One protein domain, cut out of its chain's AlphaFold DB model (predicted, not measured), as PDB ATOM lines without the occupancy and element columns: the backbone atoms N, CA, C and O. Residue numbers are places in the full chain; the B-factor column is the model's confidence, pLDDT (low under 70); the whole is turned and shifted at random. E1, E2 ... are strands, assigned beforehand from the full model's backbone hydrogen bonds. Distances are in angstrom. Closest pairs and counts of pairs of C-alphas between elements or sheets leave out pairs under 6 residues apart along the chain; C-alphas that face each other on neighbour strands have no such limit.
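Overview. This is residues 138 to 295 of the 300 residues of the protein "CUB domain-containing protein" of Callosobruchus maculatus (UniProt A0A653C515). Little is regular structure: a strongly twisted sheet folds into a trough, E1, E9 and E3 in one wall, E2, E8, E5, E6 and E4 in the other, E7 joining them, open between E1 and E2. The printed part has 158 residues, no named helix and nine named strands, E1 to E9 along the chain, holding 56 residues: all strand, antiparallel. It is compact, radius of gyration of the C-alphas 14.8 A, spanning 45 by 34 by 30 A.

Arrangement. E1, residues 142 to 146, and E2, 162 to 167, are only just apart, closest C-alphas 8.5 A. E5, 220 to 228, bends by 96 degrees at residue 225 and forms a hairpin with E6, 240 to 245, N 223 and O 241 within hydrogen-bond range, 2.8 A.

Along the chain. E1 begins at C-alpha 142 (-16.104, -21.094, -34.785); E9, residues 285 to 294, is 28.7 A long from first to last C-alpha and ends at C-alpha 294 (-12.887, -30.688, -28.597). E3 is 173 to 180, E4 206 to 208, E7 259 to 261, E8 266 to 271.

Size, cuts and confidence. The printed part has no cut; pLDDT is under 70 at residues 211, 213 and 231 to 237.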
ATOM      1  N   PHE A 138     -23.359 -15.843 -29.508       97.81
ATOM      2  CA  PHE A 138     -22.829 -16.559 -30.659       97.81
ATOM      3  C   PHE A 138     -23.031 -18.070 -30.499       97.81
ATOM      4  O   PHE A 138     -23.140 -18.605 -29.395       97.81
ATOM      5  N   THR A 139     -23.093 -18.776 -31.625       95.94
ATOM      6  CA  THR A 139     -23.299 -20.231 -31.675       95.94
ATOM      7  C   THR A 139     -22.341 -20.859 -32.680       95.94
ATOM      8  O   THR A 139     -21.724 -20.153 -33.479       95.94
ATOM      9  N   GLY A 140     -22.218 -22.185 -32.661       95.69
ATOM     10  CA  GLY A 140     -21.329 -22.899 -33.569       95.69
ATOM     11  C   GLY A 140     -19.887 -22.979 -33.069       95.69
ATOM     12  O   GLY A 140     -19.477 -22.321 -32.114       95.69
ATOM     13  N   VAL A 141     -19.115 -23.839 -33.730       97.56
ATOM     14  CA  VAL A 141     -17.761 -24.224 -33.300       97.56
ATOM     15  C   VAL A 141     -16.701 -23.167 -33.595       97.56
ATOM     16  O   VAL A 141     -15.622 -23.233 -33.021       97.56
ATOM     17  N   ALA A 142     -16.982 -22.211 -34.475       98.31
ATOM     18  CA  ALA A 142     -16.104 -21.094 -34.785       98.31
ATOM     19  C   ALA A 142     -16.930 -19.882 -35.219       98.31
ATOM     20  O   ALA A 142     -18.043 -20.038 -35.724       98.31
ATOM     21  N   GLY A 143     -16.375 -18.690 -35.044       98.19
ATOM     22  CA  GLY A 143     -17.030 -17.443 -35.416       98.19
ATOM     23  C   GLY A 143     -16.151 -16.234 -35.138       98.19
ATOM     24  O   GLY A 143     -14.988 -16.373 -34.757       98.19
ATOM     25  N   GLN A 144     -16.719 -15.051 -35.340       98.31
ATOM     26  CA  GLN A 144     -16.045 -13.773 -35.153       98.31
ATOM     27  C   GLN A 144     -16.865 -12.881 -34.223       98.31
ATOM     28  O   GLN A 144     -18.093 -12.850 -34.308       98.31
ATOM     29  N   ILE A 145     -16.168 -12.168 -33.348       98.62
ATOM     30  CA  ILE A 145     -16.712 -11.259 -32.346       98.62
ATOM     31  C   ILE A 145     -16.113  -9.888 -32.616       98.62
ATOM     32  O   ILE A 145     -14.894  -9.762 -32.725       98.62
ATOM     33  N   LEU A 146     -16.971  -8.878 -32.697       98.38
ATOM     34  CA  LEU A 146     -16.586  -7.483 -32.872       98.38
ATOM     35  C   LEU A 146     -17.198  -6.670 -31.729       98.38
ATOM     36  O   LEU A 146     -18.396  -6.816 -31.445       98.38
ATOM     37  N   SER A 147     -16.413  -5.795 -31.100       98.62
ATOM     38  CA  SER A 147     -16.988  -4.745 -30.254       98.62
ATOM     39  C   SER A 147     -17.849  -3.799 -31.100       98.62
ATOM     40  O   SER A 147     -17.643  -3.662 -32.307       98.62
ATOM     41  N   PHE A 148     -18.830  -3.136 -30.487       98.75
ATOM     42  CA  PHE A 148     -19.591  -2.096 -31.184       98.75
ATOM     43  C   PHE A 148     -18.661  -0.959 -31.640       98.75
ATOM     44  O   PHE A 148     -17.675  -0.663 -30.966       98.75
ATOM     45  N   ASN A 149     -18.970  -0.351 -32.789       98.62
ATOM     46  CA  ASN A 149     -18.150   0.677 -33.447       98.62
ATOM     47  C   ASN A 149     -16.718   0.252 -33.845       98.62
ATOM     48  O   ASN A 149     -15.876   1.102 -34.145       98.62
ATOM     49  N   TYR A 150     -16.424  -1.050 -33.868       98.25
ATOM     50  CA  TYR A 150     -15.132  -1.538 -34.332       98.25
ATOM     51  C   TYR A 150     -14.978  -1.356 -35.848       98.25
ATOM     52  O   TYR A 150     -15.742  -1.913 -36.636       98.25
ATOM     53  N   ASP A 151     -13.926  -0.650 -36.246       96.38
ATOM     54  CA  ASP A 151     -13.362  -0.653 -37.593       96.38
ATOM     55  C   ASP A 151     -11.871  -0.282 -37.476       96.38
ATOM     56  O   ASP A 151     -11.546   0.683 -36.775       96.38
ATOM     57  N   PRO A 152     -10.944  -1.018 -38.116       93.94
ATOM     58  CA  PRO A 152      -9.511  -0.787 -37.934       93.94
ATOM     59  C   PRO A 152      -9.032   0.562 -38.498       93.94
ATOM     60  O   PRO A 152      -7.973   1.042 -38.104       93.94
ATOM     61  N   THR A 153      -9.798   1.182 -39.402       93.00
ATOM     62  CA  THR A 153      -9.444   2.444 -40.067       93.00
ATOM     63  C   THR A 153     -10.167   3.637 -39.448       93.00
ATOM     64  O   THR A 153      -9.536   4.640 -39.123       93.00
ATOM     65  N   THR A 154     -11.489   3.550 -39.290       93.94
ATOM     66  CA  THR A 154     -12.344   4.682 -38.889       93.94
ATOM     67  C   THR A 154     -13.038   4.487 -37.546       93.94
ATOM     68  O   THR A 154     -13.706   5.404 -37.076       93.94
ATOM     69  N   GLY A 155     -12.929   3.303 -36.946       95.88
ATOM     70  CA  GLY A 155     -13.587   2.980 -35.687       95.88
ATOM     71  C   GLY A 155     -12.941   3.670 -34.490       95.88
ATOM     72  O   GLY A 155     -11.846   4.235 -34.568       95.88
ATOM     73  N   ALA A 156     -13.634   3.583 -33.363       97.38
ATOM     74  CA  ALA A 156     -13.135   3.994 -32.060       97.38
ATOM     75  C   ALA A 156     -13.766   3.099 -30.994       97.38
ATOM     76  O   ALA A 156     -14.966   2.810 -31.057       97.38
ATOM     77  N   GLN A 157     -12.958   2.673 -30.027       97.88
ATOM     78  CA  GLN A 157     -13.440   1.982 -28.838       97.88
ATOM     79  C   GLN A 157     -14.448   2.875 -28.121       97.88
ATOM     80  O   GLN A 157     -14.115   3.991 -27.754       97.88
ATOM     81  N   LEU A 158     -15.680   2.401 -27.940       98.50
ATOM     82  CA  LEU A 158     -16.678   3.169 -27.203       98.50
ATOM     83  C   LEU A 158     -16.383   3.121 -25.703       98.50
ATOM     84  O   LEU A 158     -16.084   2.052 -25.163       98.50
ATOM     85  N   SER A 159     -16.561   4.253 -25.035       97.88
ATOM     86  CA  SER A 159     -16.424   4.368 -23.581       97.88
ATOM     87  C   SER A 159     -17.738   4.035 -22.863       97.88
ATOM     88  O   SER A 159     -18.817   3.996 -23.472       97.88
ATOM     89  N   ASN A 160     -17.660   3.792 -21.554       97.75
ATOM     90  CA  ASN A 160     -18.764   3.376 -20.683       97.75
ATOM     91  C   ASN A 160     -19.490   2.110 -21.170       97.75
ATOM     92  O   ASN A 160     -20.723   2.022 -21.121       97.75
ATOM     93  N   GLN A 161     -18.740   1.140 -21.688       98.00
ATOM     94  CA  GLN A 161     -19.274  -0.150 -22.104       98.00
ATOM     95  C   GLN A 161     -19.108  -1.150 -20.965       98.00
ATOM     96  O   GLN A 161     -18.022  -1.299 -20.423       98.00
ATOM     97  N   ASP A 162     -20.174  -1.866 -20.628       97.44
ATOM     98  CA  ASP A 162     -20.115  -2.999 -19.707       97.44
ATOM     99  C   ASP A 162     -21.138  -4.038 -20.165       97.44
ATOM    100  O   ASP A 162     -22.351  -3.828 -20.048       97.44
ATOM    101  N   TYR A 163     -20.670  -5.106 -20.812       98.06
ATOM    102  CA  TYR A 163     -21.560  -6.155 -21.302       98.06
ATOM    103  C   TYR A 163     -20.896  -7.525 -21.449       98.06
ATOM    104  O   TYR A 163     -19.710  -7.655 -21.760       98.06
ATOM    105  N   GLY A 164     -21.715  -8.566 -21.275       98.25
ATOM    106  CA  GLY A 164     -21.343  -9.954 -21.527       98.25
ATOM    107  C   GLY A 164     -21.449 -10.339 -23.004       98.25
ATOM    108  O   GLY A 164     -22.392  -9.964 -23.711       98.25
ATOM    109  N   ILE A 165     -20.488 -11.137 -23.454       98.62
ATOM    110  CA  ILE A 165     -20.423 -11.769 -24.768       98.62
ATOM    111  C   ILE A 165     -20.345 -13.268 -24.539       98.62
ATOM    112  O   ILE A 165     -19.376 -13.760 -23.974       98.62
ATOM    113  N   CYS A 166     -21.345 -14.000 -25.001       98.12
ATOM    114  CA  CYS A 166     -21.483 -15.411 -24.677       98.12
ATOM    115  C   CYS A 166     -21.457 -16.260 -25.939       98.12
ATOM    116  O   CYS A 166     -22.039 -15.905 -26.969       98.12
ATOM    117  N   ILE A 167     -20.798 -17.406 -25.856       98.12
ATOM    118  CA  ILE A 167     -20.683 -18.359 -26.954       98.12
ATOM    119  C   ILE A 167     -21.217 -19.693 -26.459       98.12
ATOM    120  O   ILE A 167     -20.721 -20.274 -25.494       98.12
ATOM    121  N   ARG A 168     -22.237 -20.218 -27.137       96.12
ATOM    122  CA  ARG A 168     -22.820 -21.504 -26.758       96.12
ATOM    123  C   ARG A 168     -21.786 -22.619 -26.885       96.12
ATOM    124  O   ARG A 168     -21.307 -22.888 -27.985       96.12
ATOM    125  N   ALA A 169     -21.504 -23.321 -25.792       95.00
ATOM    126  CA  ALA A 169     -20.669 -24.516 -25.835       95.00
ATOM    127  C   ALA A 169     -21.361 -25.620 -26.654       95.00
ATOM    128  O   ALA A 169     -22.435 -26.107 -26.290       95.00
ATOM    129  N   GLU A 170     -20.750 -26.019 -27.768       94.81
ATOM    130  CA  GLU A 170     -21.258 -27.101 -28.605       94.81
ATOM    131  C   GLU A 170     -20.914 -28.466 -27.990       94.81
ATOM    132  O   GLU A 170     -19.985 -28.629 -27.191       94.81
ATOM    133  N   ARG A 171     -21.688 -29.494 -28.349       92.88
ATOM    134  CA  ARG A 171     -21.510 -30.839 -27.788       92.88
ATOM    135  C   ARG A 171     -20.098 -31.365 -28.064       92.88
ATOM    136  O   ARG A 171     -19.631 -31.306 -29.194       92.88
ATOM    137  N   ASN A 172     -19.476 -31.968 -27.050       93.31
ATOM    138  CA  ASN A 172     -18.113 -32.520 -27.088       93.31
ATOM    139  C   ASN A 172     -16.989 -31.479 -27.220       93.31
ATOM    140  O   ASN A 172     -15.855 -31.857 -27.508       93.31
ATOM    141  N   PHE A 173     -17.262 -30.199 -26.958       95.50
ATOM    142  CA  PHE A 173     -16.236 -29.167 -26.842       95.50
ATOM    143  C   PHE A 173     -16.001 -28.798 -25.374       95.50
ATOM    144  O   PHE A 173     -16.946 -28.644 -24.595       95.50
ATOM    145  N   CYS A 174     -14.730 -28.724 -24.970       94.56
ATOM    146  CA  CYS A 174     -14.306 -28.523 -23.579       94.56
ATOM    147  C   CYS A 174     -13.476 -27.265 -23.340       94.56
ATOM    148  O   CYS A 174     -13.291 -26.892 -22.186       94.56
ATOM    149  N   GLY A 175     -13.028 -26.605 -24.399       96.25
ATOM    150  CA  GLY A 175     -12.382 -25.308 -24.303       96.25
ATOM    151  C   GLY A 175     -12.725 -24.435 -25.491       96.25
ATOM    152  O   GLY A 175     -13.400 -24.869 -26.424       96.25
ATOM    153  N   ILE A 176     -12.231 -23.213 -25.460       98.31
ATOM    154  CA  ILE A 176     -12.355 -22.251 -26.542       98.31
ATOM    155  C   ILE A 176     -11.050 -21.476 -26.658       98.31
ATOM    156  O   ILE A 176     -10.390 -21.185 -25.659       98.31
ATOM    157  N   GLN A 177     -10.654 -21.198 -27.892       98.06
ATOM    158  CA  GLN A 177      -9.481 -20.413 -28.231       98.06
ATOM    159  C   GLN A 177      -9.914 -19.162 -28.987       98.06
ATOM    160  O   GLN A 177     -10.706 -19.250 -29.922       98.06
ATOM    161  N   TYR A 178      -9.331 -18.029 -28.615       98.56
ATOM    162  CA  TYR A 178      -9.497 -16.727 -29.238       98.56
ATOM    163  C   TYR A 178      -8.205 -16.297 -29.920       98.56
ATOM    164  O   TYR A 178      -7.098 -16.525 -29.420       98.56
ATOM    165  N   THR A 179      -8.356 -15.649 -31.065       98.06
ATOM    166  CA  THR A 179      -7.267 -15.063 -31.846       98.06
ATOM    167  C   THR A 179      -7.705 -13.704 -32.346       98.06
ATOM    168  O   THR A 179      -8.849 -13.558 -32.768       98.06
ATOM    169  N   GLN A 180      -6.818 -12.713 -32.313       96.62
ATOM    170  CA  GLN A 180      -7.118 -11.441 -32.959       96.62
ATOM    171  C   GLN A 180      -7.341 -11.649 -34.460       96.62
ATOM    172  O   GLN A 180      -6.664 -12.469 -35.090       96.62
ATOM    173  N   CYS A 181      -8.312 -10.939 -35.028       97.62
ATOM    174  CA  CYS A 181      -8.569 -10.998 -36.460       97.62
ATOM    175  C   CYS A 181      -7.338 -10.541 -37.258       97.62
ATOM    176  O   CYS A 181      -6.569  -9.702 -36.780       97.62
ATOM    177  N   PRO A 182      -7.140 -11.044 -38.488       94.81
ATOM    178  CA  PRO A 182      -6.202 -10.432 -39.413       94.81
ATOM    179  C   PRO A 182      -6.581  -8.968 -39.649       94.81
ATOM    180  O   PRO A 182      -7.741  -8.671 -39.925       94.81
ATOM    181  N   ASP A 183      -5.598  -8.077 -39.580       93.75
ATOM    182  CA  ASP A 183      -5.765  -6.668 -39.914       93.75
ATOM    183  C   ASP A 183      -5.014  -6.368 -41.223       93.75
ATOM    184  O   ASP A 183      -3.785  -6.247 -41.211       93.75
ATOM    185  N   PRO A 184      -5.716  -6.279 -42.368       89.12
ATOM    186  CA  PRO A 184      -5.088  -5.993 -43.655       89.12
ATOM    187  C   PRO A 184      -4.607  -4.540 -43.775       89.12
ATOM    188  O   PRO A 184      -3.877  -4.222 -44.713       89.12
ATOM    189  N   THR A 185      -5.013  -3.663 -42.855       89.12
ATOM    190  CA  THR A 185      -4.626  -2.246 -42.824       89.12
ATOM    191  C   THR A 185      -3.399  -1.991 -41.949       89.12
ATOM    192  O   THR A 185      -2.877  -0.877 -41.929       89.12
ATOM    193  N   ALA A 186      -2.897  -3.028 -41.269       88.94
ATOM    194  CA  ALA A 186      -1.757  -2.940 -40.372       88.94
ATOM    195  C   ALA A 186      -0.494  -2.428 -41.084       88.94
ATOM    196  O   ALA A 186      -0.024  -2.994 -42.074       88.94
ATOM    197  N   VAL A 187       0.122  -1.391 -40.513       85.56
ATOM    198  CA  VAL A 187       1.397  -0.821 -40.973       85.56
ATOM    199  C   VAL A 187       2.470  -1.100 -39.920       85.56
ATOM    200  O   VAL A 187       2.217  -0.993 -38.724       85.56
ATOM    201  N   ASN A 188       3.687  -1.475 -40.333       83.94
ATOM    202  CA  ASN A 188       4.817  -1.748 -39.423       83.94
ATOM    203  C   ASN A 188       4.519  -2.788 -38.317       83.94
ATOM    204  O   ASN A 188       5.032  -2.689 -37.196       83.94
ATOM    205  N   ASN A 189       3.701  -3.801 -38.626       80.06
ATOM    206  CA  ASN A 189       3.239  -4.817 -37.673       80.06
ATOM    207  C   ASN A 189       2.511  -4.219 -36.450       80.06
ATOM    208  O   ASN A 189       2.646  -4.748 -35.341       80.06
ATOM    209  N   LEU A 190       1.806  -3.100 -36.639       87.38
ATOM    210  CA  LEU A 190       0.861  -2.524 -35.683       87.38
ATOM    211  C   LEU A 190      -0.547  -2.883 -36.147       87.38
ATOM    212  O   LEU A 190      -1.019  -2.355 -37.150       87.38
ATOM    213  N   THR A 191      -1.175  -3.827 -35.452       91.31
ATOM    214  CA  THR A 191      -2.534  -4.275 -35.763       91.31
ATOM    215  C   THR A 191      -3.533  -3.499 -34.923       91.31
ATOM    216  O   THR A 191      -3.358  -3.417 -33.712       91.31
ATOM    217  N   GLN A 192      -4.620  -3.047 -35.531       94.38
ATOM    218  CA  GLN A 192      -5.764  -2.432 -34.860       94.38
ATOM    219  C   GLN A 192      -6.885  -3.448 -34.574       94.38
ATOM    220  O   GLN A 192      -8.030  -3.093 -34.323       94.38
ATOM    221  N   SER A 193      -6.581  -4.749 -34.636       96.06
ATOM    222  CA  SER A 193      -7.519  -5.840 -34.339       96.06
ATOM    223  C   SER A 193      -7.818  -6.022 -32.854       96.06
ATOM    224  O   SER A 193      -8.803  -6.669 -32.512       96.06
ATOM    225  N   PHE A 194      -6.966  -5.505 -31.972       97.69
ATOM    226  CA  PHE A 194      -7.166  -5.538 -30.526       97.69
ATOM    227  C   PHE A 194      -6.403  -4.368 -29.911       97.69
ATOM    228  O   PHE A 194      -5.196  -4.462 -29.713       97.69
ATOM    229  N   THR A 195      -7.094  -3.268 -29.645       96.94
ATOM    230  CA  THR A 195      -6.523  -2.078 -29.014       96.94
ATOM    231  C   THR A 195      -7.524  -1.541 -28.009       96.94
ATOM    232  O   THR A 195      -8.556  -0.993 -28.394       96.94
ATOM    233  N   LEU A 196      -7.244  -1.791 -26.727       96.62
ATOM    234  CA  LEU A 196      -8.127  -1.442 -25.611       96.62
ATOM    235  C   LEU A 196      -7.525  -0.422 -24.659       96.62
ATOM    236  O   LEU A 196      -8.266   0.209 -23.934       96.62
ATOM    237  N   SER A 197      -6.198  -0.324 -24.577       94.00
ATOM    238  CA  SER A 197      -5.548   0.621 -23.665       94.00
ATOM    239  C   SER A 197      -4.188   1.043 -24.202       94.00
ATOM    240  O   SER A 197      -3.549   0.299 -24.948       94.00
ATOM    241  N   GLY A 198      -3.710   2.195 -23.748       93.38
ATOM    242  CA  GLY A 198      -2.496   2.861 -24.173       93.38
ATOM    243  C   GLY A 198      -2.659   3.660 -25.465       93.38
ATOM    244  O   GLY A 198      -3.740   3.822 -26.028       93.38
ATOM    245  N   ASN A 199      -1.528   4.168 -25.953       94.00
ATOM    246  CA  ASN A 199      -1.475   4.956 -27.176       94.00
ATOM    247  C   ASN A 199      -1.215   4.070 -28.403       94.00
ATOM    248  O   ASN A 199      -0.060   3.823 -28.782       94.00
ATOM    249  N   SER A 200      -2.303   3.659 -29.048       93.38
ATOM    250  CA  SER A 200      -2.333   2.770 -30.213       93.38
ATOM    251  C   SER A 200      -1.819   3.404 -31.513       93.38
ATOM    252  O   SER A 200      -1.696   2.717 -32.528       93.38
ATOM    253  N   ARG A 201      -1.387   4.676 -31.478       91.44
ATOM    254  CA  ARG A 201      -0.544   5.278 -32.535       91.44
ATOM    255  C   ARG A 201       0.887   4.729 -32.522       91.44
ATOM    256  O   ARG A 201       1.679   5.012 -33.419       91.44
ATOM    257  N   SER A 202       1.244   3.979 -31.482       92.38
ATOM    258  CA  SER A 202       2.541   3.337 -31.289       92.38
ATOM    259  C   SER A 202       2.367   1.885 -30.834       92.38
ATOM    260  O   SER A 202       1.259   1.425 -30.579       92.38
ATOM    261  N   ARG A 203       3.464   1.125 -30.745       92.56
ATOM    262  CA  ARG A 203       3.416  -0.269 -30.282       92.56
ATOM    263  C   ARG A 203       3.082  -0.312 -28.791       92.56
ATOM    264  O   ARG A 203       3.948  -0.013 -27.972       92.56
ATOM    265  N   VAL A 204       1.879  -0.769 -28.455       93.94
ATOM    266  CA  VAL A 204       1.461  -0.998 -27.068       93.94
ATOM    267  C   VAL A 204       1.519  -2.498 -26.751       93.94
ATOM    268  O   VAL A 204       0.987  -3.302 -27.518       93.94
ATOM    269  N   PRO A 205       2.186  -2.921 -25.662       93.75
ATOM    270  CA  PRO A 205       2.152  -4.315 -25.241       93.75
ATOM    271  C   PRO A 205       0.753  -4.720 -24.761       93.75
ATOM    272  O   PRO A 205      -0.018  -3.892 -24.279       93.75
ATOM    273  N   ALA A 206       0.453  -6.014 -24.819       94.44
ATOM    274  CA  ALA A 206      -0.585  -6.599 -23.991       94.44
ATOM    275  C   ALA A 206      -0.260  -6.376 -22.513       94.44
ATOM    276  O   ALA A 206       0.900  -6.415 -22.090       94.44
ATOM    277  N   MET A 207      -1.304  -6.206 -21.723       94.19
ATOM    278  CA  MET A 207      -1.260  -6.135 -20.272       94.19
ATOM    279  C   MET A 207      -2.297  -7.105 -19.709       94.19
ATOM    280  O   MET A 207      -3.216  -7.525 -20.413       94.19
ATOM    281  N   VAL A 208      -2.135  -7.486 -18.442       92.31
ATOM    282  CA  VAL A 208      -2.983  -8.496 -17.803       92.31
ATOM    283  C   VAL A 208      -3.406  -8.057 -16.412       92.31
ATOM    284  O   VAL A 208      -2.667  -7.360 -15.733       92.31
ATOM    285  N   GLY A 209      -4.570  -8.486 -15.936       85.44
ATOM    286  CA  GLY A 209      -5.036  -8.162 -14.585       85.44
ATOM    287  C   GLY A 209      -4.111  -8.705 -13.489       85.44
ATOM    288  O   GLY A 209      -4.301  -9.822 -13.026       85.44
ATOM    289  N   THR A 210      -3.143  -7.905 -13.046       78.31
ATOM    290  CA  THR A 210      -2.228  -8.177 -11.922       78.31
ATOM    291  C   THR A 210      -2.160  -6.964 -10.990       78.31
ATOM    292  O   THR A 210      -2.711  -5.910 -11.295       78.31
ATOM    293  N   SER A 211      -1.477  -7.067  -9.850       69.75
ATOM    294  CA  SER A 211      -1.032  -5.887  -9.103       69.75
ATOM    295  C   SER A 211       0.141  -5.200  -9.827       69.75
ATOM    296  O   SER A 211       1.017  -5.868 -10.378       69.75
ATOM    297  N   GLY A 212       0.165  -3.862  -9.838       70.62
ATOM    298  CA  GLY A 212       1.249  -3.057 -10.423       70.62
ATOM    299  C   GLY A 212       0.838  -2.215 -11.639       70.62
ATOM    300  O   GLY A 212      -0.342  -1.960 -11.862       70.62
ATOM    301  N   ALA A 213       1.831  -1.758 -12.411       67.00
ATOM    302  CA  ALA A 213       1.648  -0.781 -13.493       67.00
ATOM    303  C   ALA A 213       0.844  -1.303 -14.702       67.00
ATOM    304  O   ALA A 213       0.194  -0.522 -15.379       67.00
ATOM    305  N   ASN A 214       0.844  -2.617 -14.945       75.81
ATOM    306  CA  ASN A 214       0.189  -3.239 -16.100       75.81
ATOM    307  C   ASN A 214      -1.102  -3.944 -15.678       75.81
ATOM    308  O   ASN A 214      -1.228  -5.135 -15.920       75.81
ATOM    309  N   SER A 215      -1.998  -3.265 -14.959       83.19
ATOM    310  CA  SER A 215      -3.069  -3.917 -14.188       83.19
ATOM    311  C   SER A 215      -4.470  -3.885 -14.809       83.19
ATOM    312  O   SER A 215      -5.408  -4.320 -14.140       83.19
ATOM    313  N   CYS A 216      -4.612  -3.435 -16.064       91.69
ATOM    314  CA  CYS A 216      -5.886  -3.399 -16.803       91.69
ATOM    315  C   CYS A 216      -7.045  -2.856 -15.954       91.69
ATOM    316  O   CYS A 216      -7.962  -3.596 -15.595       91.69
ATOM    317  N   GLN A 217      -6.924  -1.594 -15.530       90.88
ATOM    318  CA  GLN A 217      -7.848  -0.968 -14.576       90.88
ATOM    319  C   GLN A 217      -8.966  -0.160 -15.229       90.88
ATOM    320  O   GLN A 217     -10.050  -0.142 -14.659       90.88
ATOM    321  N   ALA A 218      -8.688   0.474 -16.370       92.81
ATOM    322  CA  ALA A 218      -9.659   1.250 -17.135       92.81
ATOM    323  C   ALA A 218     -10.405   0.310 -18.084       92.81
ATOM    324  O   ALA A 218     -11.444  -0.233 -17.728       92.81
ATOM    325  N   ASP A 219      -9.772  -0.031 -19.202       96.75
ATOM    326  CA  ASP A 219     -10.413  -0.805 -20.258       96.75
ATOM    327  C   ASP A 219      -9.831  -2.205 -20.377       96.75
ATOM    328  O   ASP A 219      -8.612  -2.403 -20.344       96.75
ATOM    329  N   TYR A 220     -10.689  -3.212 -20.507       97.56
ATOM    330  CA  TYR A 220     -10.242  -4.595 -20.585       97.56
ATOM    331  C   TYR A 220     -11.315  -5.550 -21.087       97.56
ATOM    332  O   TYR A 220     -12.521  -5.316 -21.009       97.56
ATOM    333  N   LEU A 221     -10.837  -6.697 -21.553       98.38
ATOM    334  CA  LEU A 221     -11.642  -7.873 -21.819       98.38
ATOM    335  C   LEU A 221     -11.372  -8.916 -20.735       98.38
ATOM    336  O   LEU A 221     -10.217  -9.258 -20.461       98.38
ATOM    337  N   ILE A 222     -12.431  -9.436 -20.123       97.88
ATOM    338  CA  ILE A 222     -12.355 -10.576 -19.215       97.88
ATOM    339  C   ILE A 222     -12.478 -11.863 -20.025       97.88
ATOM    340  O   ILE A 222     -13.476 -12.069 -20.712       97.88
ATOM    341  N   ILE A 223     -11.488 -12.745 -19.895       97.69
ATOM    342  CA  ILE A 223     -11.535 -14.132 -20.357       97.69
ATOM    343  C   ILE A 223     -11.139 -15.006 -19.160       97.69
ATOM    344  O   ILE A 223      -9.958 -15.030 -18.806       97.69
ATOM    345  N   PRO A 224     -12.084 -15.725 -18.524       95.94
ATOM    346  CA  PRO A 224     -11.811 -16.470 -17.298       95.94
ATOM    347  C   PRO A 224     -10.703 -17.493 -17.485       95.94
ATOM    348  O   PRO A 224     -10.751 -18.289 -18.424       95.94
ATOM    349  N   MET A 225      -9.735 -17.518 -16.572       94.12
ATOM    350  CA  MET A 225      -8.606 -18.451 -16.614       94.12
ATOM    351  C   MET A 225      -7.891 -18.503 -17.984       94.12
ATOM    352  O   MET A 225      -7.466 -19.572 -18.443       94.12
ATOM    353  N   ALA A 226      -7.754 -17.358 -18.656       94.81
ATOM    354  CA  ALA A 226      -7.063 -17.242 -19.932       94.81
ATOM    355  C   ALA A 226      -5.595 -17.675 -19.839       94.81
ATOM    356  O   ALA A 226      -4.872 -17.317 -18.910       94.81
ATOM    357  N   SER A 227      -5.130 -18.412 -20.849       93.44
ATOM    358  CA  SER A 227      -3.726 -18.812 -21.004       93.44
ATOM    359  C   SER A 227      -3.290 -18.795 -22.468       93.44
ATOM    360  O   SER A 227      -4.088 -19.080 -23.361       93.44
ATOM    361  N   ASN A 228      -2.014 -18.499 -22.729       93.00
ATOM    362  CA  ASN A 228      -1.460 -18.536 -24.084       93.00
ATOM    363  C   ASN A 228      -1.390 -19.980 -24.618       93.00
ATOM    364  O   ASN A 228      -0.989 -20.915 -23.918       93.00
ATOM    365  N   VAL A 229      -1.774 -20.169 -25.879       89.75
ATOM    366  CA  VAL A 229      -1.656 -21.450 -26.591       89.75
ATOM    367  C   VAL A 229      -0.204 -21.668 -27.022       89.75
ATOM    368  O   VAL A 229       0.489 -20.731 -27.393       89.75
ATOM    369  N   GLY A 230       0.267 -22.918 -26.984       77.44
ATOM    370  CA  GLY A 230       1.618 -23.269 -27.439       77.44
ATOM    371  C   GLY A 230       2.737 -22.971 -26.436       77.44
ATOM    372  O   GLY A 230       3.894 -23.259 -26.728       77.44
ATOM    373  N   ARG A 231       2.416 -22.463 -25.239       67.06
ATOM    374  CA  ARG A 231       3.390 -22.313 -24.154       67.06
ATOM    375  C   ARG A 231       3.694 -23.683 -23.523       67.06
ATOM    376  O   ARG A 231       2.764 -24.332 -23.034       67.06
ATOM    377  N   PRO A 232       4.963 -24.133 -23.480       57.38
ATOM    378  CA  PRO A 232       5.350 -25.277 -22.663       57.38
ATOM    379  C   PRO A 232       5.061 -24.950 -21.194       57.38
ATOM    380  O   PRO A 232       5.478 -23.901 -20.705       57.38
ATOM    381  N   ILE A 233       4.339 -25.818 -20.482       55.28
ATOM    382  CA  ILE A 233       4.083 -25.636 -19.046       55.28
ATOM    383  C   ILE A 233       5.384 -25.946 -18.294       55.28
ATOM    384  O   ILE A 233       5.613 -27.063 -17.841       55.28
ATOM    385  N   THR A 234       6.277 -24.965 -18.200       49.00
ATOM    386  CA  THR A 234       7.484 -25.030 -17.370       49.00
ATOM    387  C   THR A 234       7.219 -24.274 -16.070       49.00
ATOM    388  O   THR A 234       7.661 -23.139 -15.905       49.00
ATOM    389  N   GLY A 235       6.430 -24.872 -15.171       57.09
ATOM    390  CA  GLY A 235       6.057 -24.286 -13.875       57.09
ATOM    391  C   GLY A 235       4.545 -24.215 -13.644       57.09
ATOM    392  O   GLY A 235       3.773 -24.869 -14.340       57.09
ATOM    393  N   ALA A 236       4.119 -23.438 -12.643       56.56
ATOM    394  CA  ALA A 236       2.700 -23.224 -12.357       56.56
ATOM    395  C   ALA A 236       1.997 -22.568 -13.557       56.56
ATOM    396  O   ALA A 236       2.517 -21.620 -14.148       56.56
ATOM    397  N   THR A 237       0.813 -23.063 -13.921       56.16
ATOM    398  CA  THR A 237      -0.034 -22.450 -14.949       56.16
ATOM    399  C   THR A 237      -0.452 -21.056 -14.495       56.16
ATOM    400  O   THR A 237      -1.318 -20.921 -13.633       56.16
ATOM    401  N   THR A 238       0.164 -20.017 -15.055       75.75
ATOM    402  CA  THR A 238      -0.256 -18.634 -14.822       75.75
ATOM    403  C   THR A 238      -1.410 -18.330 -15.764       75.75
ATOM    404  O   THR A 238      -1.192 -18.056 -16.946       75.75
ATOM    405  N   THR A 239      -2.631 -18.458 -15.262       89.44
ATOM    406  CA  THR A 239      -3.813 -17.938 -15.943       89.44
ATOM    407  C   THR A 239      -4.061 -16.499 -15.518       89.44
ATOM    408  O   THR A 239      -3.694 -16.108 -14.411       89.44
ATOM    409  N   VAL A 240      -4.697 -15.725 -16.388       92.62
ATOM    410  CA  VAL A 240      -5.131 -14.352 -16.107       92.62
ATOM    411  C   VAL A 240      -6.616 -14.231 -16.400       92.62
ATOM    412  O   VAL A 240      -7.150 -15.039 -17.152       92.62
ATOM    413  N   ASP A 241      -7.274 -13.227 -15.830       93.25
ATOM    414  CA  ASP A 241      -8.700 -13.004 -16.091       93.25
ATOM    415  C   ASP A 241      -8.942 -11.763 -16.944       93.25
ATOM    416  O   ASP A 241      -9.788 -11.803 -17.822       93.25
ATOM    417  N   ARG A 242      -8.179 -10.680 -16.741       95.38
ATOM    418  CA  ARG A 242      -8.285  -9.443 -17.535       95.38
ATOM    419  C   ARG A 242      -7.142  -9.335 -18.529       95.38
ATOM    420  O   ARG A 242      -5.997  -9.568 -18.142       95.38
ATOM    421  N   ILE A 243      -7.448  -8.936 -19.760       97.12
ATOM    422  CA  ILE A 243      -6.485  -8.663 -20.831       97.12
ATOM    423  C   ILE A 243      -6.814  -7.301 -21.452       97.12
ATOM    424  O   ILE A 243      -7.970  -7.020 -21.759       97.12
ATOM    425  N   CYS A 244      -5.798  -6.463 -21.642       97.00
ATOM    426  CA  CYS A 244      -5.911  -5.135 -22.251       97.00
ATOM    427  C   CYS A 244      -4.616  -4.757 -22.994       97.00
ATOM    428  O   CYS A 244      -3.721  -5.594 -23.141       97.00
ATOM    429  N   GLY A 245      -4.494  -3.509 -23.457       95.50
ATOM    430  CA  GLY A 245      -3.342  -3.032 -24.232       95.50
ATOM    431  C   GLY A 245      -3.559  -3.104 -25.746       95.50
ATOM    432  O   GLY A 245      -4.697  -3.049 -26.208       95.50
ATOM    433  N   GLY A 246      -2.469  -3.213 -26.517       95.25
ATOM    434  CA  GLY A 246      -2.497  -3.096 -27.988       95.25
ATOM    435  C   GLY A 246      -2.373  -4.393 -28.789       95.25
ATOM    436  O   GLY A 246      -2.238  -4.339 -30.009       95.25
ATOM    437  N   VAL A 247      -2.347  -5.550 -28.124       95.06
ATOM    438  CA  VAL A 247      -2.394  -6.880 -28.755       95.06
ATOM    439  C   VAL A 247      -3.073  -7.877 -27.816       95.06
ATOM    440  O   VAL A 247      -3.048  -7.702 -26.597       95.06
ATOM    441  N   LEU A 248      -3.641  -8.959 -28.356       96.50
ATOM    442  CA  LEU A 248      -4.197 -10.037 -27.532       96.50
ATOM    443  C   LEU A 248      -3.073 -10.943 -27.002       96.50
ATOM    444  O   LEU A 248      -2.367 -11.576 -27.785       96.50
ATOM    445  N   SER A 249      -2.924 -11.055 -25.681       94.69
ATOM    446  CA  SER A 249      -2.038 -12.033 -25.033       94.69
ATOM    447  C   SER A 249      -2.403 -12.202 -23.557       94.69
ATOM    448  O   SER A 249      -2.766 -11.241 -22.888       94.69
ATOM    449  N   ALA A 250      -2.250 -13.416 -23.024       93.25
ATOM    450  CA  ALA A 250      -2.405 -13.723 -21.599       93.25
ATOM    451  C   ALA A 250      -1.116 -13.473 -20.779       93.25
ATOM    452  O   ALA A 250      -0.954 -13.998 -19.679       93.25
ATOM    453  N   GLU A 251      -0.178 -12.693 -21.319       90.50
ATOM    454  CA  GLU A 251       1.028 -12.212 -20.638       90.50
ATOM    455  C   GLU A 251       1.495 -10.885 -21.246       90.50
ATOM    456  O   GLU A 251       1.141 -10.563 -22.386       90.50
ATOM    457  N   VAL A 252       2.323 -10.139 -20.508       90.75
ATOM    458  CA  VAL A 252       2.892  -8.875 -20.995       90.75
ATOM    459  C   VAL A 252       3.817  -9.150 -22.180       90.75
ATOM    460  O   VAL A 252       4.898  -9.712 -22.019       90.75
ATOM    461  N   SER A 253       3.382  -8.757 -23.375       89.44
ATOM    462  CA  SER A 253       4.064  -9.048 -24.638       89.44
ATOM    463  C   SER A 253       3.692  -8.014 -25.693       89.44
ATOM    464  O   SER A 253       2.564  -7.543 -25.736       89.44
ATOM    465  N   THR A 254       4.619  -7.681 -26.586       89.88
ATOM    466  CA  THR A 254       4.331  -6.858 -27.775       89.88
ATOM    467  C   THR A 254       3.992  -7.687 -29.014       89.88
ATOM    468  O   THR A 254       3.786  -7.128 -30.094       89.88
ATOM    469  N   LEU A 255       3.977  -9.014 -28.871       89.75
ATOM    470  CA  LEU A 255       3.589  -9.968 -29.900       89.75
ATOM    471  C   LEU A 255       2.238 -10.587 -29.528       89.75
ATOM    472  O   LEU A 255       2.079 -11.018 -28.380       89.75
ATOM    473  N   PRO A 256       1.293 -10.665 -30.477       92.56
ATOM    474  CA  PRO A 256       0.009 -11.290 -30.225       92.56
ATOM    475  C   PRO A 256       0.159 -12.801 -30.045       92.56
ATOM    476  O   PRO A 256       0.996 -13.445 -30.681       92.56
ATOM    477  N   SER A 257      -0.696 -13.375 -29.206       93.25
ATOM    478  CA  SER A 257      -0.803 -14.812 -28.982       93.25
ATOM    479  C   SER A 257      -2.260 -15.251 -29.080       93.25
ATOM    480  O   SER A 257      -3.189 -14.503 -28.791       93.25
ATOM    481  N   SER A 258      -2.465 -16.512 -29.458       95.88
ATOM    482  CA  SER A 258      -3.762 -17.150 -29.248       95.88
ATOM    483  C   SER A 258      -3.966 -17.389 -27.755       95.88
ATOM    484  O   SER A 258      -3.056 -17.876 -27.078       95.88
ATOM    485  N   VAL A 259      -5.160 -17.092 -27.252       96.12
ATOM    486  CA  VAL A 259      -5.523 -17.265 -25.842       96.12
ATOM    487  C   VAL A 259      -6.611 -18.320 -25.743       96.12
ATOM    488  O   VAL A 259      -7.549 -18.306 -26.531       96.12
ATOM    489  N   LYS A 260      -6.508 -19.244 -24.788       95.94
ATOM    490  CA  LYS A 260      -7.525 -20.271 -24.542       95.94
ATOM    491  C   LYS A 260      -8.059 -20.229 -23.117       95.94
ATOM    492  O   LYS A 260      -7.335 -19.865 -22.191       95.94
ATOM    493  N   THR A 261      -9.284 -20.714 -22.960       95.62
ATOM    494  CA  THR A 261      -9.887 -21.063 -21.671       95.62
ATOM    495  C   THR A 261     -10.655 -22.378 -21.779       95.62
ATOM    496  O   THR A 261     -11.147 -22.741 -22.847       95.62
ATOM    497  N   ASN A 262     -10.736 -23.102 -20.664       94.75
ATOM    498  CA  ASN A 262     -11.566 -24.300 -20.514       94.75
ATOM    499  C   ASN A 262     -12.767 -24.055 -19.581       94.75
ATOM    500  O   ASN A 262     -13.488 -24.996 -19.246       94.75
ATOM    501  N   VAL A 263     -12.964 -22.812 -19.129       94.81
ATOM    502  CA  VAL A 263     -14.096 -22.431 -18.278       94.81
ATOM    503  C   VAL A 263     -15.363 -22.430 -19.125       94.81
ATOM    504  O   VAL A 263     -15.360 -21.915 -20.240       94.81
ATOM    505  N   LYS A 264     -16.430 -23.042 -18.605       92.69
ATOM    506  CA  LYS A 264     -17.765 -23.038 -19.211       92.69
ATOM    507  C   LYS A 264     -18.759 -22.350 -18.266       92.69
ATOM    508  O   LYS A 264     -18.629 -22.575 -17.060       92.69
ATOM    509  N   PRO A 265     -19.781 -21.639 -18.779       93.38
ATOM    510  CA  PRO A 265     -20.016 -21.293 -20.195       93.38
ATOM    511  C   PRO A 265     -18.873 -20.464 -20.819       93.38
ATOM    512  O   PRO A 265     -18.014 -19.951 -20.102       93.38
ATOM    513  N   PHE A 266     -18.789 -20.438 -22.158       96.88
ATOM    514  CA  PHE A 266     -17.733 -19.712 -22.876       96.88
ATOM    515  C   PHE A 266     -18.102 -18.234 -22.992       96.88
ATOM    516  O   PHE A 266     -18.563 -17.775 -24.040       96.88
ATOM    517  N   ASP A 267     -17.873 -17.515 -21.900       96.75
ATOM    518  CA  ASP A 267     -18.249 -16.115 -21.760       96.75
ATOM    519  C   ASP A 267     -17.020 -15.202 -21.710       96.75
ATOM    520  O   ASP A 267     -15.956 -15.562 -21.190       96.75
ATOM    521  N   LEU A 268     -17.191 -14.002 -22.258       98.00
ATOM    522  CA  LEU A 268     -16.292 -12.868 -22.133       98.00
ATOM    523  C   LEU A 268     -17.076 -11.676 -21.581       98.00
ATOM    524  O   LEU A 268     -18.277 -11.554 -21.820       98.00
ATOM    525  N   TRP A 269     -16.389 -10.755 -20.913       98.12
ATOM    526  CA  TRP A 269     -16.980  -9.481 -20.496       98.12
ATOM    527  C   TRP A 269     -16.113  -8.344 -20.984       98.12
ATOM    528  O   TRP A 269     -14.906  -8.346 -20.744       98.12
ATOM    529  N   PHE A 270     -16.719  -7.395 -21.683       98.44
ATOM    530  CA  PHE A 270     -16.026  -6.203 -22.135       98.44
ATOM    531  C   PHE A 270     -16.384  -5.033 -21.231       98.44
ATOM    532  O   PHE A 270     -17.568  -4.773 -21.015       98.44
ATOM    533  N   HIS A 271     -15.355  -4.360 -20.723       98.06
ATOM    534  CA  HIS A 271     -15.483  -3.206 -19.852       98.06
ATOM    535  C   HIS A 271     -14.632  -2.050 -20.383       98.06
ATOM    536  O   HIS A 271     -13.459  -2.257 -20.713       98.06
ATOM    537  N   THR A 272     -15.221  -0.858 -20.438       98.06
ATOM    538  CA  THR A 272     -14.523   0.413 -20.651       98.06
ATOM    539  C   THR A 272     -15.007   1.465 -19.673       98.06
ATOM    540  O   THR A 272     -16.203   1.524 -19.360       98.06
ATOM    541  N   ASP A 273     -14.088   2.297 -19.196       96.06
ATOM    542  CA  ASP A 273     -14.452   3.429 -18.352       96.06
ATOM    543  C   ASP A 273     -14.871   4.647 -19.202       96.06
ATOM    544  O   ASP A 273     -15.236   4.506 -20.369       96.06
ATOM    545  N   GLY A 274     -14.971   5.830 -18.595       95.94
ATOM    546  CA  GLY A 274     -15.394   7.059 -19.274       95.94
ATOM    547  C   GLY A 274     -14.255   8.010 -19.648       95.94
ATOM    548  O   GLY A 274     -14.547   9.171 -19.947       95.94
ATOM    549  N   VAL A 275     -12.991   7.592 -19.529       94.06
ATOM    550  CA  VAL A 275     -11.812   8.461 -19.619       94.06
ATOM    551  C   VAL A 275     -10.747   7.821 -20.501       94.06
ATOM    552  O   VAL A 275     -10.029   6.930 -20.072       94.06
ATOM    553  N   GLU A 276     -10.554   8.380 -21.693       93.94
ATOM    554  CA  GLU A 276      -9.512   7.901 -22.608       93.94
ATOM    555  C   GLU A 276      -8.280   8.823 -22.536       93.94
ATOM    556  O   GLU A 276      -7.148   8.426 -22.245       93.94
ATOM    557  N   ALA A 277      -8.490  10.126 -22.732       90.12
ATOM    558  CA  ALA A 277      -7.399  11.086 -22.709       90.12
ATOM    559  C   ALA A 277      -6.830  11.298 -21.286       90.12
ATOM    560  O   ALA A 277      -7.581  11.422 -20.316       90.12
ATOM    561  N   PRO A 278      -5.498  11.461 -21.136       89.81
ATOM    562  CA  PRO A 278      -4.484  11.538 -22.196       89.81
ATOM    563  C   PRO A 278      -3.758  10.210 -22.484       89.81
ATOM    564  O   PRO A 278      -2.796  10.213 -23.254       89.81
ATOM    565  N   ASN A 279      -4.126   9.114 -21.814       89.19
ATOM    566  CA  ASN A 279      -3.311   7.894 -21.768       89.19
ATOM    567  C   ASN A 279      -3.735   6.855 -22.809       89.19
ATOM    568  O   ASN A 279      -2.878   6.169 -23.375       89.19
ATOM    569  N   ASP A 280      -5.032   6.784 -23.075       92.06
ATOM    570  CA  ASP A 280      -5.658   5.919 -24.053       92.06
ATOM    571  C   ASP A 280      -5.949   6.756 -25.302       92.06
ATOM    572  O   ASP A 280      -6.464   7.877 -25.257       92.06
ATOM    573  N   SER A 281      -5.434   6.311 -26.444       92.88
ATOM    574  CA  SER A 281      -5.474   7.099 -27.675       92.88
ATOM    575  C   SER A 281      -5.513   6.197 -28.887       92.88
ATOM    576  O   SER A 281      -4.657   5.327 -29.044       92.88
ATOM    577  N   ASP A 282      -6.453   6.485 -29.787       92.94
ATOM    578  CA  ASP A 282      -6.619   5.784 -31.065       92.94
ATOM    579  C   ASP A 282      -6.919   4.279 -30.920       92.94
ATOM    580  O   ASP A 282      -6.641   3.485 -31.818       92.94
ATOM    581  N   ASN A 283      -7.496   3.880 -29.784       95.94
ATOM    582  CA  ASN A 283      -7.992   2.528 -29.561       95.94
ATOM    583  C   ASN A 283      -9.245   2.263 -30.408       95.94
ATOM    584  O   ASN A 283     -10.132   3.111 -30.523       95.94
ATOM    585  N   LYS A 284      -9.325   1.074 -31.010       96.88
ATOM    586  CA  LYS A 284     -10.399   0.674 -31.938       96.88
ATOM    587  C   LYS A 284     -11.375  -0.323 -31.327       96.88
ATOM    588  O   LYS A 284     -12.415  -0.588 -31.924       96.88
ATOM    589  N   GLY A 285     -11.061  -0.873 -30.155       97.81
ATOM    590  CA  GLY A 285     -11.785  -1.991 -29.568       97.81
ATOM    591  C   GLY A 285     -11.166  -3.312 -30.016       97.81
ATOM    592  O   GLY A 285      -9.941  -3.457 -30.049       97.81
ATOM    593  N   PHE A 286     -11.991  -4.298 -30.363       98.50
ATOM    594  CA  PHE A 286     -11.478  -5.608 -30.755       98.50
ATOM    595  C   PHE A 286     -12.291  -6.306 -31.844       98.50
ATOM    596  O   PHE A 286     -13.517  -6.223 -31.906       98.50
ATOM    597  N   CYS A 287     -11.566  -7.094 -32.636       98.56
ATOM    598  CA  CYS A 287     -12.068  -8.167 -33.473       98.56
ATOM    599  C   CYS A 287     -11.352  -9.462 -33.083       98.56
ATOM    600  O   CYS A 287     -10.126  -9.572 -33.195       98.56
ATOM    601  N   LEU A 288     -12.119 -10.461 -32.649       98.69
ATOM    602  CA  LEU A 288     -11.617 -11.775 -32.264       98.69
ATOM    603  C   LEU A 288     -12.281 -12.869 -33.094       98.69
ATOM    604  O   LEU A 288     -13.503 -12.933 -33.179       98.69
ATOM    605  N   ASN A 289     -11.492 -13.792 -33.633       98.69
ATOM    606  CA  ASN A 289     -11.999 -15.081 -34.086       98.69
ATOM    607  C   ASN A 289     -11.943 -16.071 -32.924       98.69
ATOM    608  O   ASN A 289     -10.917 -16.158 -32.241       98.69
ATOM    609  N   TYR A 290     -13.005 -16.851 -32.736       98.69
ATOM    610  CA  TYR A 290     -13.022 -17.963 -31.794       98.69
ATOM    611  C   TYR A 290     -13.105 -19.308 -32.510       98.69
ATOM    612  O   TYR A 290     -13.702 -19.429 -33.581       98.69
ATOM    613  N   ILE A 291     -12.541 -20.332 -31.878       98.44
ATOM    614  CA  ILE A 291     -12.736 -21.737 -32.228       98.44
ATOM    615  C   ILE A 291     -12.860 -22.566 -30.951       98.44
ATOM    616  O   ILE A 291     -12.048 -22.451 -30.032       98.44
ATOM    617  N   GLN A 292     -13.889 -23.400 -30.871       97.88
ATOM    618  CA  GLN A 292     -14.073 -24.326 -29.766       97.88
ATOM    619  C   GLN A 292     -13.112 -25.511 -29.918       97.88
ATOM    620  O   GLN A 292     -12.909 -26.049 -31.006       97.88
ATOM    621  N   LEU A 293     -12.536 -25.942 -28.802       95.69
ATOM    622  CA  LEU A 293     -11.601 -27.057 -28.709       95.69
ATOM    623  C   LEU A 293     -12.338 -28.324 -28.247       95.69
ATOM    624  O   LEU A 293     -13.025 -28.281 -27.217       95.69
ATOM    625  N   PRO A 294     -12.227 -29.449 -28.978       94.88
ATOM    626  CA  PRO A 294     -12.887 -30.688 -28.597       94.88
ATOM    627  C   PRO A 294     -12.364 -31.184 -27.247       94.88
ATOM    628  O   PRO A 294     -11.220 -30.935 -26.864       94.88
ATOM    629  N   CYS A 295     -13.202 -31.906 -26.514       91.62
ATOM    630  CA  CYS A 295     -12.785 -32.584 -25.295       91.62
ATOM    631  C   CYS A 295     -11.690 -33.613 -25.613       91.62
ATOM    632  O   CYS A 295     -11.867 -34.470 -26.476       91.62
TER     633      CYS A 295